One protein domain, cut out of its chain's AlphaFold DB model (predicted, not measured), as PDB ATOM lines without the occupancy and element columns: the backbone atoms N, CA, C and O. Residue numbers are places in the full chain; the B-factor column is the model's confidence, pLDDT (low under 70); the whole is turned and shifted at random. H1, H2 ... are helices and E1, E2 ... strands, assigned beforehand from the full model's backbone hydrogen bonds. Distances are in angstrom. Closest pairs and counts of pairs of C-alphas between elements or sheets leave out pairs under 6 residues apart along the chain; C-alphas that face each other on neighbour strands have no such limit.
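AT A GLANCE: This is residues 5 to 111 of the 116 residues of an uncharacterized protein of Actinoplanes atraurantiacus (UniProt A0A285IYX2). A small antiparallel sheet of three strands, E2, E3 and E4, runs on through a tight link into a separate two-stranded hairpin, E5 and E6, and one end of the long helix H1 lies beside E6. From the other end of H1 a thin tail, residues 5 to 18, sticks out and makes much of the length, while a long link loops from H1 round to the short helix H2, near E2. The printed part has 107 residues with two named helices and six named strands, in the order E1, H1, H2, E2, E3, E4, E5, E6; the larger sheet has the order E2, E3, E4. The class is mixed, helices and strands, with under half of the residues, 46 of 107, in named elements. The whole is only just loose, close to compact, with a radius of gyration of the C-alphas of 15.9 A and spans of 50 by 34 by 33 A.

IN THESE COORDINATES: E2 is residues 62 to 67, 16.6 A long, beginning at C-alpha 62 (211.671, 183.517, 91.042). E3 is residues 73 to 78, 16.5 A, and E4 residues 90 to 92, 6.7 A. E5, residues 95 to 98, and E6, residues 104 to 107, are each 9.9 A long; C-alpha 107 is at (206.922, 165.660, 88.464). H1, residues 18 to 32, is 21.1 A long and begins at C-alpha 18 (209.338, 165.612, 108.470). H2 is residues 53 to 57, 6.3 A, and E1 residues 9 to 11, 5.8 A.

HOW THE PARTS SIT: E2, E3 and E4 form a meander, each strand the antiparallel neighbour of the one before, with E2 and E4 as edge strands. In the hairpin of E2 and E3, at 160 degrees, N 65 and O 75 are 2.9 A apart, within hydrogen-bond range. In the hairpin of E3 and E4, at 154 degrees, N 74 and O 92 are 2.8 A apart. E4 and E5 meet only through their link. The closest C-alphas of E3 and E5, Val 74 and Ile 96, are 7.5 A apart. E5 and E6 form an antiparallel hairpin at 171 degrees, with N 96 and O 106 2.8 A apart. The closest C-alphas of H1 and E6, Ala 30 and Leu 106, are 7.5 A apart; H1 is not on the larger sheet. H2 only grazes that sheet, with residues 55 to 56. E1 pairs with no named strand and is apart from H1. In H1 and H2 every O i to N i+4 pair is within hydrogen-bond range.

THE WHOLE: The farthest C-alphas, those of Asp 7 and Gln 82, are 51.1 A apart, and the printed part has no cut. Residues 5 to 18 and 45 to 51 stand free; without them the body spans 35 by 34 by 23 A. The links from H1 to H2 and from E3 to E4 are long. The mean pLDDT of the printed part is 81.4, with residues 5 to 17 and 45 to 53 under 70.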
ATOM      1  N   LEU A   5     214.091 172.984 128.659       43.28
ATOM      2  CA  LEU A   5     215.017 173.966 129.202       43.28
ATOM      3  C   LEU A   5     216.329 173.229 129.474       43.28
ATOM      4  O   LEU A   5     216.375 172.370 130.350       43.28
ATOM      5  N   LEU A   6     217.372 173.558 128.718       42.91
ATOM      6  CA  LEU A   6     218.743 173.142 128.998       42.91
ATOM      7  C   LEU A   6     219.541 174.418 129.280       42.91
ATOM      8  O   LEU A   6     219.556 175.332 128.457       42.91
ATOM      9  N   ASP A   7     220.110 174.515 130.483       52.97
ATOM     10  CA  ASP A   7     221.010 175.595 130.920       52.97
ATOM     11  C   ASP A   7     220.502 177.033 130.683       52.97
ATOM     12  O   ASP A   7     221.260 177.945 130.365       52.97
ATOM     13  N   GLY A   8     219.192 177.257 130.831       52.16
ATOM     14  CA  GLY A   8     218.587 178.589 130.701       52.16
ATOM     15  C   GLY A   8     218.430 179.096 129.261       52.16
ATOM     16  O   GLY A   8     217.945 180.209 129.063       52.16
ATOM     17  N   VAL A   9     218.767 178.287 128.251       38.62
ATOM     18  CA  VAL A   9     218.530 178.602 126.838       38.62
ATOM     19  C   VAL A   9     217.210 177.973 126.400       38.62
ATOM     20  O   VAL A   9     217.024 176.757 126.464       38.62
ATOM     21  N   LEU A  10     216.277 178.804 125.925       44.84
ATOM     22  CA  LEU A  10     215.066 178.316 125.270       44.84
ATOM     23  C   LEU A  10     215.446 177.758 123.896       44.84
ATOM     24  O   LEU A  10     215.444 178.466 122.890       44.84
ATOM     25  N   LEU A  11     215.749 176.465 123.852       47.84
ATOM     26  CA  LEU A  11     215.786 175.737 122.599       47.84
ATOM     27  C   LEU A  11     214.338 175.535 122.161       47.84
ATOM     28  O   LEU A  11     213.606 174.701 122.692       47.84
ATOM     29  N   VAL A  12     213.905 176.338 121.191       48.84
ATOM     30  CA  VAL A  12     212.751 175.997 120.363       48.84
ATOM     31  C   VAL A  12     213.316 175.145 119.231       48.84
ATOM     32  O   VAL A  12     213.751 175.717 118.227       48.84
ATOM     33  N   PRO A  13     213.390 173.801 119.364       43.56
ATOM     34  CA  PRO A  13     213.719 172.986 118.212       43.56
ATOM     35  C   PRO A  13     212.697 173.360 117.141       43.56
ATOM     36  O   PRO A  13     211.505 173.463 117.458       43.56
ATOM     37  N   PRO A  14     213.130 173.644 115.905       50.78
ATOM     38  CA  PRO A  14     212.191 173.939 114.846       50.78
ATOM     39  C   PRO A  14     211.245 172.741 114.779       50.78
ATOM     40  O   PRO A  14     211.665 171.647 114.407       50.78
ATOM     41  N   CYS A  15     209.991 172.922 115.205       53.16
ATOM     42  CA  CYS A  15     208.936 171.953 114.964       53.16
ATOM     43  C   CYS A  15     208.768 171.925 113.449       53.16
ATOM     44  O   CYS A  15     208.020 172.710 112.879       53.16
ATOM     45  N   ARG A  16     209.553 171.085 112.788       54.84
ATOM     46  CA  ARG A  16     209.447 170.833 111.366       54.84
ATOM     47  C   ARG A  16     208.895 169.438 111.256       54.84
ATOM     48  O   ARG A  16     209.576 168.476 111.592       54.84
ATOM     49  N   THR A  17     207.636 169.365 110.850       69.94
ATOM     50  CA  THR A  17     207.096 168.170 110.216       69.94
ATOM     51  C   THR A  17     208.161 167.625 109.262       69.94
ATOM     52  O   THR A  17     208.791 168.372 108.506       69.94
ATOM     53  N   ASP A  18     208.424 166.331 109.352       82.31
ATOM     54  CA  ASP A  18     209.338 165.612 108.470       82.31
ATOM     55  C   ASP A  18     208.985 165.849 106.990       82.31
ATOM     56  O   ASP A  18     209.894 165.957 106.172       82.31
ATOM     57  N   ILE A  19     207.702 166.088 106.679       86.12
ATOM     58  CA  ILE A  19     207.185 166.557 105.380       86.12
ATOM     59  C   ILE A  19     208.048 167.668 104.775       86.12
ATOM     60  O   ILE A  19     208.539 167.522 103.657       86.12
ATOM     61  N   HIS A  20     208.272 168.769 105.503       82.94
ATOM     62  CA  HIS A  20     209.016 169.915 104.972       82.94
ATOM     63  C   HIS A  20     210.452 169.522 104.624       82.94
ATOM     64  O   HIS A  20     210.973 169.899 103.577       82.94
ATOM     65  N   GLN A  21     211.113 168.777 105.513       87.00
ATOM     66  CA  GLN A  21     212.494 168.352 105.288       87.00
ATOM     67  C   GLN A  21     212.599 167.365 104.128       87.00
ATOM     68  O   GLN A  21     213.516 167.475 103.318       87.00
ATOM     69  N   ILE A  22     211.637 166.451 104.002       91.44
ATOM     70  CA  ILE A  22     211.565 165.496 102.897       91.44
ATOM     71  C   ILE A  22     211.384 166.228 101.569       91.44
ATOM     72  O   ILE A  22     212.129 165.954 100.627       91.44
ATOM     73  N   ILE A  23     210.436 167.165 101.491       91.56
ATOM     74  CA  ILE A  23     210.181 167.935 100.272       91.56
ATOM     75  C   ILE A  23     211.405 168.778  99.905       91.56
ATOM     76  O   ILE A  23     211.859 168.709  98.767       91.56
ATOM     77  N   ALA A  24     211.975 169.526 100.857       90.25
ATOM     78  CA  ALA A  24     213.140 170.376 100.609       90.25
ATOM     79  C   ALA A  24     214.350 169.567 100.116       90.25
ATOM     80  O   ALA A  24     214.984 169.938  99.131       90.25
ATOM     81  N   MET A  25     214.633 168.426 100.750       92.06
ATOM     82  CA  MET A  25     215.718 167.529 100.346       92.06
ATOM     83  C   MET A  25     215.484 166.946  98.947       92.06
ATOM     84  O   MET A  25     216.384 166.974  98.109       92.06
ATOM     85  N   ARG A  26     214.274 166.461  98.652       95.19
ATOM     86  CA  ARG A  26     213.936 165.923  97.323       95.19
ATOM     87  C   ARG A  26     213.996 166.986  96.236       95.19
ATOM     88  O   ARG A  26     214.442 166.687  95.132       95.19
ATOM     89  N   LEU A  27     213.575 168.208  96.553       94.00
ATOM     90  CA  LEU A  27     213.659 169.344  95.648       94.00
ATOM     91  C   LEU A  27     215.115 169.693  95.351       94.00
ATOM     92  O   LEU A  27     215.468 169.815  94.184       94.00
ATOM     93  N   MET A  28     215.966 169.771  96.377       93.88
ATOM     94  CA  MET A  28     217.397 170.021  96.205       93.88
ATOM     95  C   MET A  28     218.036 168.981  95.276       93.88
ATOM     96  O   MET A  28     218.667 169.352  94.292       93.88
ATOM     97  N   VAL A  29     217.803 167.689  95.526       95.12
ATOM     98  CA  VAL A  29     218.327 166.603  94.678       95.12
ATOM     99  C   VAL A  29     217.811 166.704  93.239       95.12
ATOM    100  O   VAL A  29     218.572 166.509  92.293       95.12
ATOM    101  N   ALA A  30     216.520 166.984  93.059       94.62
ATOM    102  CA  ALA A  30     215.915 167.067  91.735       94.62
ATOM    103  C   ALA A  30     216.441 168.259  90.924       94.62
ATOM    104  O   ALA A  30     216.729 168.102  89.738       94.62
ATOM    105  N   LEU A  31     216.577 169.427  91.556       94.31
ATOM    106  CA  LEU A  31     217.092 170.625  90.902       94.31
ATOM    107  C   LEU A  31     218.574 170.471  90.561       94.31
ATOM    108  O   LEU A  31     218.941 170.754  89.423       94.31
ATOM    109  N   GLU A  32     219.392 169.945  91.481       94.94
ATOM    110  CA  GLU A  32     220.827 169.741  91.234       94.94
ATOM    111  C   GLU A  32     221.094 168.842  90.027       94.94
ATOM    112  O   GLU A  32     221.965 169.134  89.212       94.94
ATOM    113  N   GLY A  33     220.288 167.795  89.831       93.38
ATOM    114  CA  GLY A  33     220.428 166.902  88.676       93.38
ATOM    115  C   GLY A  33     220.236 167.573  87.308       93.38
ATOM    116  O   GLY A  33     220.582 166.974  86.292       93.38
ATOM    117  N   SER A  34     219.683 168.789  87.264       93.38
ATOM    118  CA  SER A  34     219.440 169.563  86.037       93.38
ATOM    119  C   SER A  34     220.072 170.957  86.053       93.38
ATOM    120  O   SER A  34     219.877 171.723  85.110       93.38
ATOM    121  N   CYS A  35     220.793 171.303  87.122       95.19
ATOM    122  CA  CYS A  35     221.299 172.647  87.352       95.19
ATOM    123  C   CYS A  35     222.419 172.974  86.344       95.19
ATOM    124  O   CYS A  35     223.421 172.254  86.286       95.19
ATOM    125  N   PRO A  36     222.286 174.033  85.524       95.44
ATOM    126  CA  PRO A  36     223.367 174.462  84.644       95.44
ATOM    127  C   PRO A  36     224.555 174.997  85.451       95.44
ATOM    128  O   PRO A  36     224.374 175.572  86.515       95.44
ATOM    129  N   ILE A  37     225.764 174.938  84.885       95.06
ATOM    130  CA  ILE A  37     227.003 175.410  85.544       95.06
ATOM    131  C   ILE A  37     226.994 176.901  85.938       95.06
ATOM    132  O   ILE A  37     227.797 177.333  86.757       95.06
ATOM    133  N   ALA A  38     226.097 177.699  85.349       92.50
ATOM    134  CA  ALA A  38     225.907 179.107  85.697       92.50
ATOM    135  C   ALA A  38     225.131 179.312  87.013       92.50
ATOM    136  O   ALA A  38     225.038 180.439  87.497       92.50
ATOM    137  N   PHE A  39     224.559 178.247  87.573       91.06
ATOM    138  CA  PHE A  39     223.737 178.271  88.771       91.06
ATOM    139  C   PHE A  39     224.275 177.294  89.816       91.06
ATOM    140  O   PHE A  39     225.059 176.392  89.530       91.06
ATOM    141  N   GLN A  40     223.826 177.485  91.050       92.19
ATOM    142  CA  GLN A  40     224.100 176.595  92.169       92.19
ATOM    143  C   GLN A  40     222.806 176.416  92.961       92.19
ATOM    144  O   GLN A  40     222.108 177.402  93.209       92.19
ATOM    145  N   VAL A  41     222.484 175.188  93.377       90.88
ATOM    146  CA  VAL A  41     221.345 174.953  94.268       90.88
ATOM    147  C   VAL A  41     221.847 174.946  95.709       90.88
ATOM    148  O   VAL A  41     222.772 174.231  96.083       90.88
ATOM    149  N   THR A  42     221.233 175.769  96.552       87.19
ATOM    150  CA  THR A  42     221.607 175.882  97.967       87.19
ATOM    151  C   THR A  42     220.383 175.739  98.853       87.19
ATOM    152  O   THR A  42     219.323 176.273  98.532       87.19
ATOM    153  N   GLN A  43     220.533 175.079 100.003       81.25
ATOM    154  CA  GLN A  43     219.493 175.035 101.026       81.25
ATOM    155  C   GLN A  43     219.757 176.109 102.091       81.25
ATOM    156  O   GLN A  43     220.749 176.044 102.815       81.25
ATOM    157  N   GLY A  44     218.850 177.082 102.199       74.19
ATOM    158  CA  GLY A  44     218.857 178.106 103.245       74.19
ATOM    159  C   GLY A  44     217.831 177.822 104.343       74.19
ATOM    160  O   GLY A  44     216.824 177.149 104.120       74.19
ATOM    161  N   MET A  45     218.072 178.352 105.543       67.88
ATOM    162  CA  MET A  45     217.069 178.405 106.605       67.88
ATOM    163  C   MET A  45     216.613 179.849 106.779       67.88
ATOM    164  O   MET A  45     217.399 180.700 107.180       67.88
ATOM    165  N   GLU A  46     215.340 180.109 106.493       64.06
ATOM    166  CA  GLU A  46     214.761 181.450 106.568       64.06
ATOM    167  C   GLU A  46     213.649 181.519 107.616       64.06
ATOM    168  O   GLU A  46     212.876 180.576 107.807       64.06
ATOM    169  N   VAL A  47     213.549 182.667 108.289       55.97
ATOM    170  CA  VAL A  47     212.432 182.981 109.183       55.97
ATOM    171  C   VAL A  47     211.371 183.715 108.371       55.97
ATOM    172  O   VAL A  47     211.546 184.874 107.996       55.97
ATOM    173  N   ARG A  48     210.246 183.047 108.097       60.91
ATOM    174  CA  ARG A  48     209.151 183.648 107.327       60.91
ATOM    175  C   ARG A  48     208.374 184.650 108.181       60.91
ATOM    176  O   ARG A  48     207.531 184.264 108.987       60.91
ATOM    177  N   MET A  49     208.577 185.945 107.949       53.75
ATOM    178  CA  MET A  49     207.728 186.996 108.520       53.75
ATOM    179  C   MET A  49     206.459 187.201 107.677       53.75
ATOM    180  O   MET A  49     206.353 188.150 106.916       53.75
ATOM    181  N   GLY A  50     205.495 186.284 107.798       56.69
ATOM    182  CA  GLY A  50     204.060 186.469 107.504       56.69
ATOM    183  C   GLY A  50     203.576 186.875 106.098       56.69
ATOM    184  O   GLY A  50     202.400 186.674 105.817       56.69
ATOM    185  N   ARG A  51     204.394 187.430 105.195       61.97
ATOM    186  CA  ARG A  51     203.918 187.998 103.921       61.97
ATOM    187  C   ARG A  51     204.776 187.559 102.738       61.97
ATOM    188  O   ARG A  51     205.920 187.978 102.620       61.97
ATOM    189  N   GLN A  52     204.175 186.808 101.812       63.41
ATOM    190  CA  GLN A  52     204.759 186.479 100.498       63.41
ATOM    191  C   GLN A  52     205.184 187.734  99.714       63.41
ATOM    192  O   GLN A  52     206.178 187.702  98.997       63.41
ATOM    193  N   ALA A  53     204.494 188.865  99.914       65.25
ATOM    194  CA  ALA A  53     204.847 190.159  99.321       65.25
ATOM    195  C   ALA A  53     206.283 190.625  99.644       65.25
ATOM    196  O   ALA A  53     206.837 191.441  98.910       65.25
ATOM    197  N   LEU A  54     206.905 190.100 100.707       72.56
ATOM    198  CA  LEU A  54     208.293 190.415 101.045       72.56
ATOM    199  C   LEU A  54     209.289 189.869 100.017       72.56
ATOM    200  O   LEU A  54     210.313 190.504  99.808       72.56
ATOM    201  N   TYR A  55     208.993 188.754  99.342       74.69
ATOM    202  CA  TYR A  55     209.899 188.195  98.333       74.69
ATOM    203  C   TYR A  55     209.980 189.086  97.088       74.69
ATOM    204  O   TYR A  55     211.072 189.364  96.594       74.69
ATOM    205  N   ALA A  56     208.837 189.620  96.645       71.75
ATOM    206  CA  ALA A  56     208.794 190.601  95.565       71.75
ATOM    207  C   ALA A  56     209.491 191.915  95.957       71.75
ATOM    208  O   ALA A  56     210.305 192.439  95.199       71.75
ATOM    209  N   ALA A  57     209.246 192.402  97.180       73.12
ATOM    210  CA  ALA A  57     209.913 193.593  97.707       73.12
ATOM    211  C   ALA A  57     211.435 193.410  97.874       73.12
ATOM    212  O   ALA A  57     212.185 194.367  97.698       73.12
ATOM    213  N   ALA A  58     211.895 192.190  98.172       76.75
ATOM    214  CA  ALA A  58     213.309 191.821  98.240       76.75
ATOM    215  C   ALA A  58     213.955 191.631  96.854       76.75
ATOM    216  O   ALA A  58     215.149 191.355  96.770       76.75
ATOM    217  N   GLY A  59     213.189 191.779  95.769       79.31
ATOM    218  CA  GLY A  59     213.699 191.669  94.406       79.31
ATOM    219  C   GLY A  59     214.029 190.241  93.981       79.31
ATOM    220  O   GLY A  59     214.802 190.069  93.044       79.31
ATOM    221  N   ILE A  60     213.473 189.222  94.647       85.12
ATOM    222  CA  ILE A  60     213.715 187.817  94.301       85.12
ATOM    223  C   ILE A  60     212.932 187.489  93.020       85.12
ATOM    224  O   ILE A  60     211.698 187.485  93.059       85.12
ATOM    225  N   PRO A  61     213.604 187.208  91.884       85.62
ATOM    226  CA  PRO A  61     212.921 187.120  90.592       85.62
ATOM    227  C   PRO A  61     212.013 185.897  90.453       85.62
ATOM    228  O   PRO A  61     210.983 185.970  89.786       85.62
ATOM    229  N   HIS A  62     212.386 184.787  91.093       88.75
ATOM    230  CA  HIS A  62     211.671 183.517  91.042       88.75
ATOM    231  C   HIS A  62     211.578 182.939  92.448       88.75
ATOM    232  O   HIS A  62     212.603 182.745  93.100       88.75
ATOM    233  N   TYR A  63     210.368 182.645  92.915       87.56
ATOM    234  CA  TYR A  63     210.174 181.950  94.184       87.56
ATOM    235  C   TYR A  63     208.991 180.997  94.097       87.56
ATOM    236  O   TYR A  63     208.011 181.265  93.399       87.56
ATOM    237  N   TRP A  64     209.091 179.860  94.779       89.62
ATOM    238  CA  TRP A  64     208.037 178.852  94.798       89.62
ATOM    239  C   TRP A  64     207.439 178.755  96.195       89.62
ATOM    240  O   TRP A  64     208.160 178.784  97.193       89.62
ATOM    241  N   VAL A  65     206.119 178.626  96.269       87.56
ATOM    242  CA  VAL A  65     205.411 178.313  97.511       87.56
ATOM    243  C   VAL A  65     204.909 176.888  97.394       87.56
ATOM    244  O   VAL A  65     204.240 176.544  96.426       87.56
ATOM    245  N   ILE A  66     205.266 176.066  98.372       88.62
ATOM    246  CA  ILE A  66     204.822 174.681  98.443       88.62
ATOM    247  C   ILE A  66     203.700 174.605  99.469       88.62
ATOM    248  O   ILE A  66     203.922 174.896 100.646       88.62
ATOM    249  N   ASP A  67     202.517 174.235  98.999       89.31
ATOM    250  CA  ASP A  67     201.329 173.994  99.805       89.31
ATOM    251  C   ASP A  67     201.143 172.480  99.983       89.31
ATOM    252  O   ASP A  67     201.360 171.703  99.051       89.31
ATOM    253  N   THR A  68     200.810 172.062 101.202       87.44
ATOM    254  CA  THR A  68     200.604 170.655 101.574       87.44
ATOM    255  C   THR A  68     199.241 170.403 102.217       87.44
ATOM    256  O   THR A  68     198.999 169.291 102.678       87.44
ATOM    257  N   ASP A  69     198.363 171.408 102.294       84.06
ATOM    258  CA  ASP A  69     197.119 171.317 103.066       84.06
ATOM    259  C   ASP A  69     196.101 170.354 102.428       84.06
ATOM    260  O   ASP A  69     195.350 169.696 103.144       84.06
ATOM    261  N   ASN A  70     196.105 170.217 101.096       80.62
ATOM    262  CA  ASN A  70     195.207 169.330 100.339       80.62
ATOM    263  C   ASN A  70     195.968 168.487  99.300       80.62
ATOM    264  O   ASN A  70     195.555 168.368  98.147       80.62
ATOM    265  N   GLY A  71     197.107 167.925  99.708       85.12
ATOM    266  CA  GLY A  71     198.089 167.336  98.796       85.12
ATOM    267  C   GLY A  71     199.177 168.341  98.426       85.12
ATOM    268  O   GLY A  71     199.160 169.483  98.878       85.12
ATOM    269  N   LEU A  72     200.168 167.897  97.652       89.94
ATOM    270  CA  LEU A  72     201.317 168.728  97.305       89.94
ATOM    271  C   LEU A  72     201.001 169.608  96.088       89.94
ATOM    272  O   LEU A  72     200.902 169.093  94.980       89.94
ATOM    273  N   VAL A  73     200.905 170.921  96.289       92.12
ATOM    274  CA  VAL A  73     200.725 171.909  95.215       92.12
ATOM    275  C   VAL A  73     201.893 172.888  95.228       92.12
ATOM    276  O   VAL A  73     202.320 173.367  96.279       92.12
ATOM    277  N   VAL A  74     202.433 173.198  94.052       91.19
ATOM    278  CA  VAL A  74     203.545 174.139  93.886       91.19
ATOM    279  C   VAL A  74     203.063 175.384  93.160       91.19
ATOM    280  O   VAL A  74     202.591 175.318  92.029       91.19
ATOM    281  N   HIS A  75     203.206 176.532  93.813       90.31
ATOM    282  CA  HIS A  75     202.871 177.841  93.272       90.31
ATOM    283  C   HIS A  75     204.166 178.491  92.801       90.31
ATOM    284  O   HIS A  75     205.023 178.845  93.613       90.31
ATOM    285  N   VAL A  76     204.321 178.654  91.496       90.12
ATOM    286  CA  VAL A  76     205.495 179.276  90.888       90.12
ATOM    287  C   VAL A  76     205.217 180.756  90.689       90.12
ATOM    288  O   VAL A  76     204.341 181.130  89.910       90.12
ATOM    289  N   HIS A  77     205.969 181.599  91.389       88.19
ATOM    290  CA  HIS A  77     205.886 183.045  91.275       88.19
ATOM    291  C   HIS A  77     207.076 183.603  90.498       88.19
ATOM    292  O   HIS A  77     208.220 183.170  90.672       88.19
ATOM    293  N   LYS A  78     206.792 184.619  89.683       88.62
ATOM    294  CA  LYS A  78     207.784 185.428  88.980       88.62
ATOM    295  C   LYS A  78     207.574 186.896  89.328       88.62
ATOM    296  O   LYS A  78     206.439 187.364  89.384       88.62
ATOM    297  N   LEU A  79     208.661 187.613  89.564       86.25
ATOM    298  CA  LEU A  79     208.632 189.052  89.782       86.25
ATOM    299  C   LEU A  79     208.420 189.786  88.455       86.25
ATOM    300  O   LEU A  79     209.070 189.470  87.457       86.25
ATOM    301  N   ASP A  80     207.556 190.797  88.458       83.00
ATOM    302  CA  ASP A  80     207.512 191.791  87.394       83.00
ATOM    303  C   ASP A  80     208.748 192.708  87.514       83.00
ATOM    304  O   ASP A  80     208.883 193.431  88.513       83.00
ATOM    305  N   PRO A  81     209.661 192.704  86.523       73.62
ATOM    306  CA  PRO A  81     210.882 193.503  86.577       73.62
ATOM    307  C   PRO A  81     210.619 195.017  86.564       73.62
ATOM    308  O   PRO A  81     211.474 195.776  87.018       73.62
ATOM    309  N   GLN A  82     209.462 195.470  86.073       79.62
ATOM    310  CA  GLN A  82     209.078 196.881  86.052       79.62
ATOM    311  C   GLN A  82     208.295 197.274  87.307       79.62
ATOM    312  O   GLN A  82     208.561 198.324  87.892       79.62
ATOM    313  N   ALA A  83     207.355 196.434  87.747       76.44
ATOM    314  CA  ALA A  83     206.435 196.781  88.830       76.44
ATOM    315  C   ALA A  83     206.918 196.387  90.242       76.44
ATOM    316  O   ALA A  83     206.324 196.834  91.223       76.44
ATOM    317  N   ARG A  84     207.981 195.571  90.382       72.06
ATOM    318  CA  ARG A  84     208.452 195.006  91.674       72.06
ATOM    319  C   ARG A  84     207.346 194.297  92.470       72.06
ATOM    320  O   ARG A  84     207.395 194.203  93.696       72.06
ATOM    321  N   THR A  85     206.346 193.782  91.766       80.06
ATOM    322  CA  THR A  85     205.242 192.991  92.306       80.06
ATOM    323  C   THR A  85     205.287 191.588  91.715       80.06
ATOM    324  O   THR A  85     205.768 191.382  90.602       80.06
ATOM    325  N   SER A  86     204.816 190.591  92.466       78.44
ATOM    326  CA  SER A  86     204.682 189.240  91.915       78.44
ATOM    327  C   SER A  86     203.621 189.242  90.818       78.44
ATOM    328  O   SER A  86     202.509 189.726  91.031       78.44
ATOM    329  N   LEU A  87     203.937 188.615  89.691       83.69
ATOM    330  CA  LEU A  87     202.946 188.168  88.723       83.69
ATOM    331  C   LEU A  87     202.036 187.097  89.360       83.69
ATOM    332  O   LEU A  87     202.417 186.503  90.383       83.69
ATOM    333  N   PRO A  88     200.848 186.832  88.783       85.50
ATOM    334  CA  PRO A  88     200.006 185.718  89.204       85.50
ATOM    335  C   PRO A  88     200.792 184.405  89.204       85.50
ATOM    336  O   PRO A  88     201.519 184.112  88.255       85.50
ATOM    337  N   ALA A  89     200.656 183.628  90.278       86.12
ATOM    338  CA  ALA A  89     201.356 182.357  90.391       86.12
ATOM    339  C   ALA A  89     200.780 181.337  89.405       86.12
ATOM    340  O   ALA A  89     199.565 181.275  89.212       86.12
ATOM    341  N   THR A  90     201.637 180.498  88.832       89.69
ATOM    342  CA  THR A  90     201.199 179.277  88.145       89.69
ATOM    343  C   THR A  90     201.158 178.132  89.148       89.69
ATOM    344  O   THR A  90     202.104 177.961  89.915       89.69
ATOM    345  N   LEU A  91     200.062 177.376  89.169       93.31
ATOM    346  CA  LEU A  91     199.860 176.268  90.098       93.31
ATOM    347  C   LEU A  91     200.149 174.947  89.384       93.31
ATOM    348  O   LEU A  91     199.677 174.736  88.269       93.31
ATOM    349  N   PHE A  92     200.897 174.070  90.048       92.44
ATOM    350  CA  PHE A  92     201.211 172.726  89.574       92.44
ATOM    351  C   PHE A  92     200.926 171.695  90.665       92.44
ATOM    352  O   PHE A  92     201.438 171.811  91.778       92.44
ATOM    353  N   ASP A  93     200.153 170.673  90.321       93.25
ATOM    354  CA  ASP A  93     199.809 169.526  91.168       93.25
ATOM    355  C   ASP A  93     200.289 168.180  90.582       93.25
ATOM    356  O   ASP A  93     200.474 167.222  91.331       93.25
ATOM    357  N   ASP A  94     200.581 168.114  89.277       95.00
ATOM    358  CA  ASP A  94     201.122 166.922  88.602       95.00
ATOM    359  C   ASP A  94     202.597 167.071  88.179       95.00
ATOM    360  O   ASP A  94     203.480 166.387  88.706       95.00
ATOM    361  N   GLU A  95     202.910 168.004  87.275       96.56
ATOM    362  CA  GLU A  95     204.275 168.258  86.799       96.56
ATOM    363  C   GLU A  95     204.575 169.754  86.734       96.56
ATOM    364  O   GLU A  95     203.904 170.512  86.041       96.56
ATOM    365  N   ILE A  96     205.636 170.173  87.424       94.88
ATOM    366  CA  ILE A  96     206.138 171.544  87.371       94.88
ATOM    367  C   ILE A  96     206.847 171.742  86.038       94.88
ATOM    368  O   ILE A  96     207.817 171.036  85.746       94.88
ATOM    369  N   GLN A  97     206.403 172.731  85.263       94.69
ATOM    370  CA  GLN A  97     207.034 173.122  84.005       94.69
ATOM    371  C   GLN A  97     207.304 174.628  83.991       94.69
ATOM    372  O   GLN A  97     206.383 175.440  83.970       94.69
ATOM    373  N   THR A  98     208.579 175.012  83.975       93.12
ATOM    374  CA  THR A  98     208.996 176.414  83.824       93.12
ATOM    375  C   THR A  98     210.195 176.519  82.888       93.12
ATOM    376  O   THR A  98     211.027 175.617  82.829       93.12
ATOM    377  N   ALA A  99     210.275 177.616  82.134       91.12
ATOM    378  CA  ALA A  99     211.421 177.930  81.278       91.12
ATOM    379  C   ALA A  99     212.519 178.719  82.016       91.12
ATOM    380  O   ALA A  99     213.640 178.824  81.522       91.12
ATOM    381  N   GLU A 100     212.196 179.272  83.187       89.38
ATOM    382  CA  GLU A 100     213.059 180.145  83.982       89.38
ATOM    383  C   GLU A 100     213.127 179.660  85.445       89.38
ATOM    384  O   GLU A 100     212.138 179.111  85.946       89.38
ATOM    385  N   PRO A 101     214.243 179.885  86.169       88.94
ATOM    386  CA  PRO A 101     215.490 180.538  85.724       88.94
ATOM    387  C   PRO A 101     216.295 179.727  84.694       88.94
ATOM    388  O   PRO A 101     217.136 180.273  83.987       88.94
ATOM    389  N   TRP A 102     215.986 178.443  84.563       93.62
ATOM    390  CA  TRP A 102     216.344 177.597  83.429       93.62
ATOM    391  C   TRP A 102     215.186 176.620  83.166       93.62
ATOM    392  O   TRP A 102     214.264 176.540  83.985       93.62
ATOM    393  N   PRO A 103     215.196 175.871  82.049       94.62
ATOM    394  CA  PRO A 103     214.158 174.885  81.776       94.62
ATOM    395  C   PRO A 103     214.112 173.789  82.850       94.62
ATOM    396  O   PRO A 103     215.044 172.996  82.974       94.62
ATOM    397  N   ILE A 104     213.011 173.718  83.597       94.94
ATOM    398  CA  ILE A 104     212.762 172.712  84.636       94.94
ATOM    399  C   ILE A 104     211.478 171.958  84.289       94.94
ATOM    400  O   ILE A 104     210.429 172.566  84.065       94.94
ATOM    401  N   LYS A 105     211.576 170.626  84.276       95.75
ATOM    402  CA  LYS A 105     210.444 169.692  84.221       95.75
ATOM    403  C   LYS A 105     210.559 168.725  85.387       95.75
ATOM    404  O   LYS A 105     211.492 167.922  85.432       95.75
ATOM    405  N   LEU A 106     209.659 168.844  86.355       95.31
ATOM    406  CA  LEU A 106     209.748 168.110  87.611       95.31
ATOM    407  C   LEU A 106     208.374 167.583  88.031       95.31
ATOM    408  O   LEU A 106     207.545 168.366  88.495       95.31
ATOM    409  N   PRO A 107     208.139 166.262  87.939       96.50
ATOM    410  CA  PRO A 107     206.922 165.660  88.464       96.50
ATOM    411  C   PRO A 107     206.782 165.940  89.963       96.50
ATOM    412  O   PRO A 107     207.676 165.596  90.744       96.50
ATOM    413  N   VAL A 108     205.650 166.507  90.377       95.06
ATOM    414  CA  VAL A 108     205.313 166.830  91.773       95.06
ATOM    415  C   VAL A 108     205.403 165.577  92.642       95.06
ATOM    416  O   VAL A 108     205.974 165.610  93.729       95.06
ATOM    417  N   LYS A 109     205.007 164.419  92.101       94.75
ATOM    418  CA  LYS A 109     205.142 163.108  92.755       94.75
ATOM    419  C   LYS A 109     206.570 162.775  93.221       94.75
ATOM    420  O   LYS A 109     206.740 162.023  94.179       94.75
ATOM    421  N   ARG A 110     207.621 163.317  92.581       94.75
ATOM    422  CA  ARG A 110     209.015 163.127  93.039       94.75
ATOM    423  C   ARG A 110     209.279 163.839  94.363       94.75
ATOM    424  O   ARG A 110     210.120 163.379  95.134       94.75
ATOM    425  N   LEU A 111     208.547 164.911  94.644       93.75
ATOM    426  CA  LEU A 111     208.639 165.709  95.862       93.75
ATOM    427  C   LEU A 111     207.718 165.179  96.973       93.75
ATOM    428  O   LEU A 111     208.078 165.279  98.144       93.75
TER     429      LEU A 111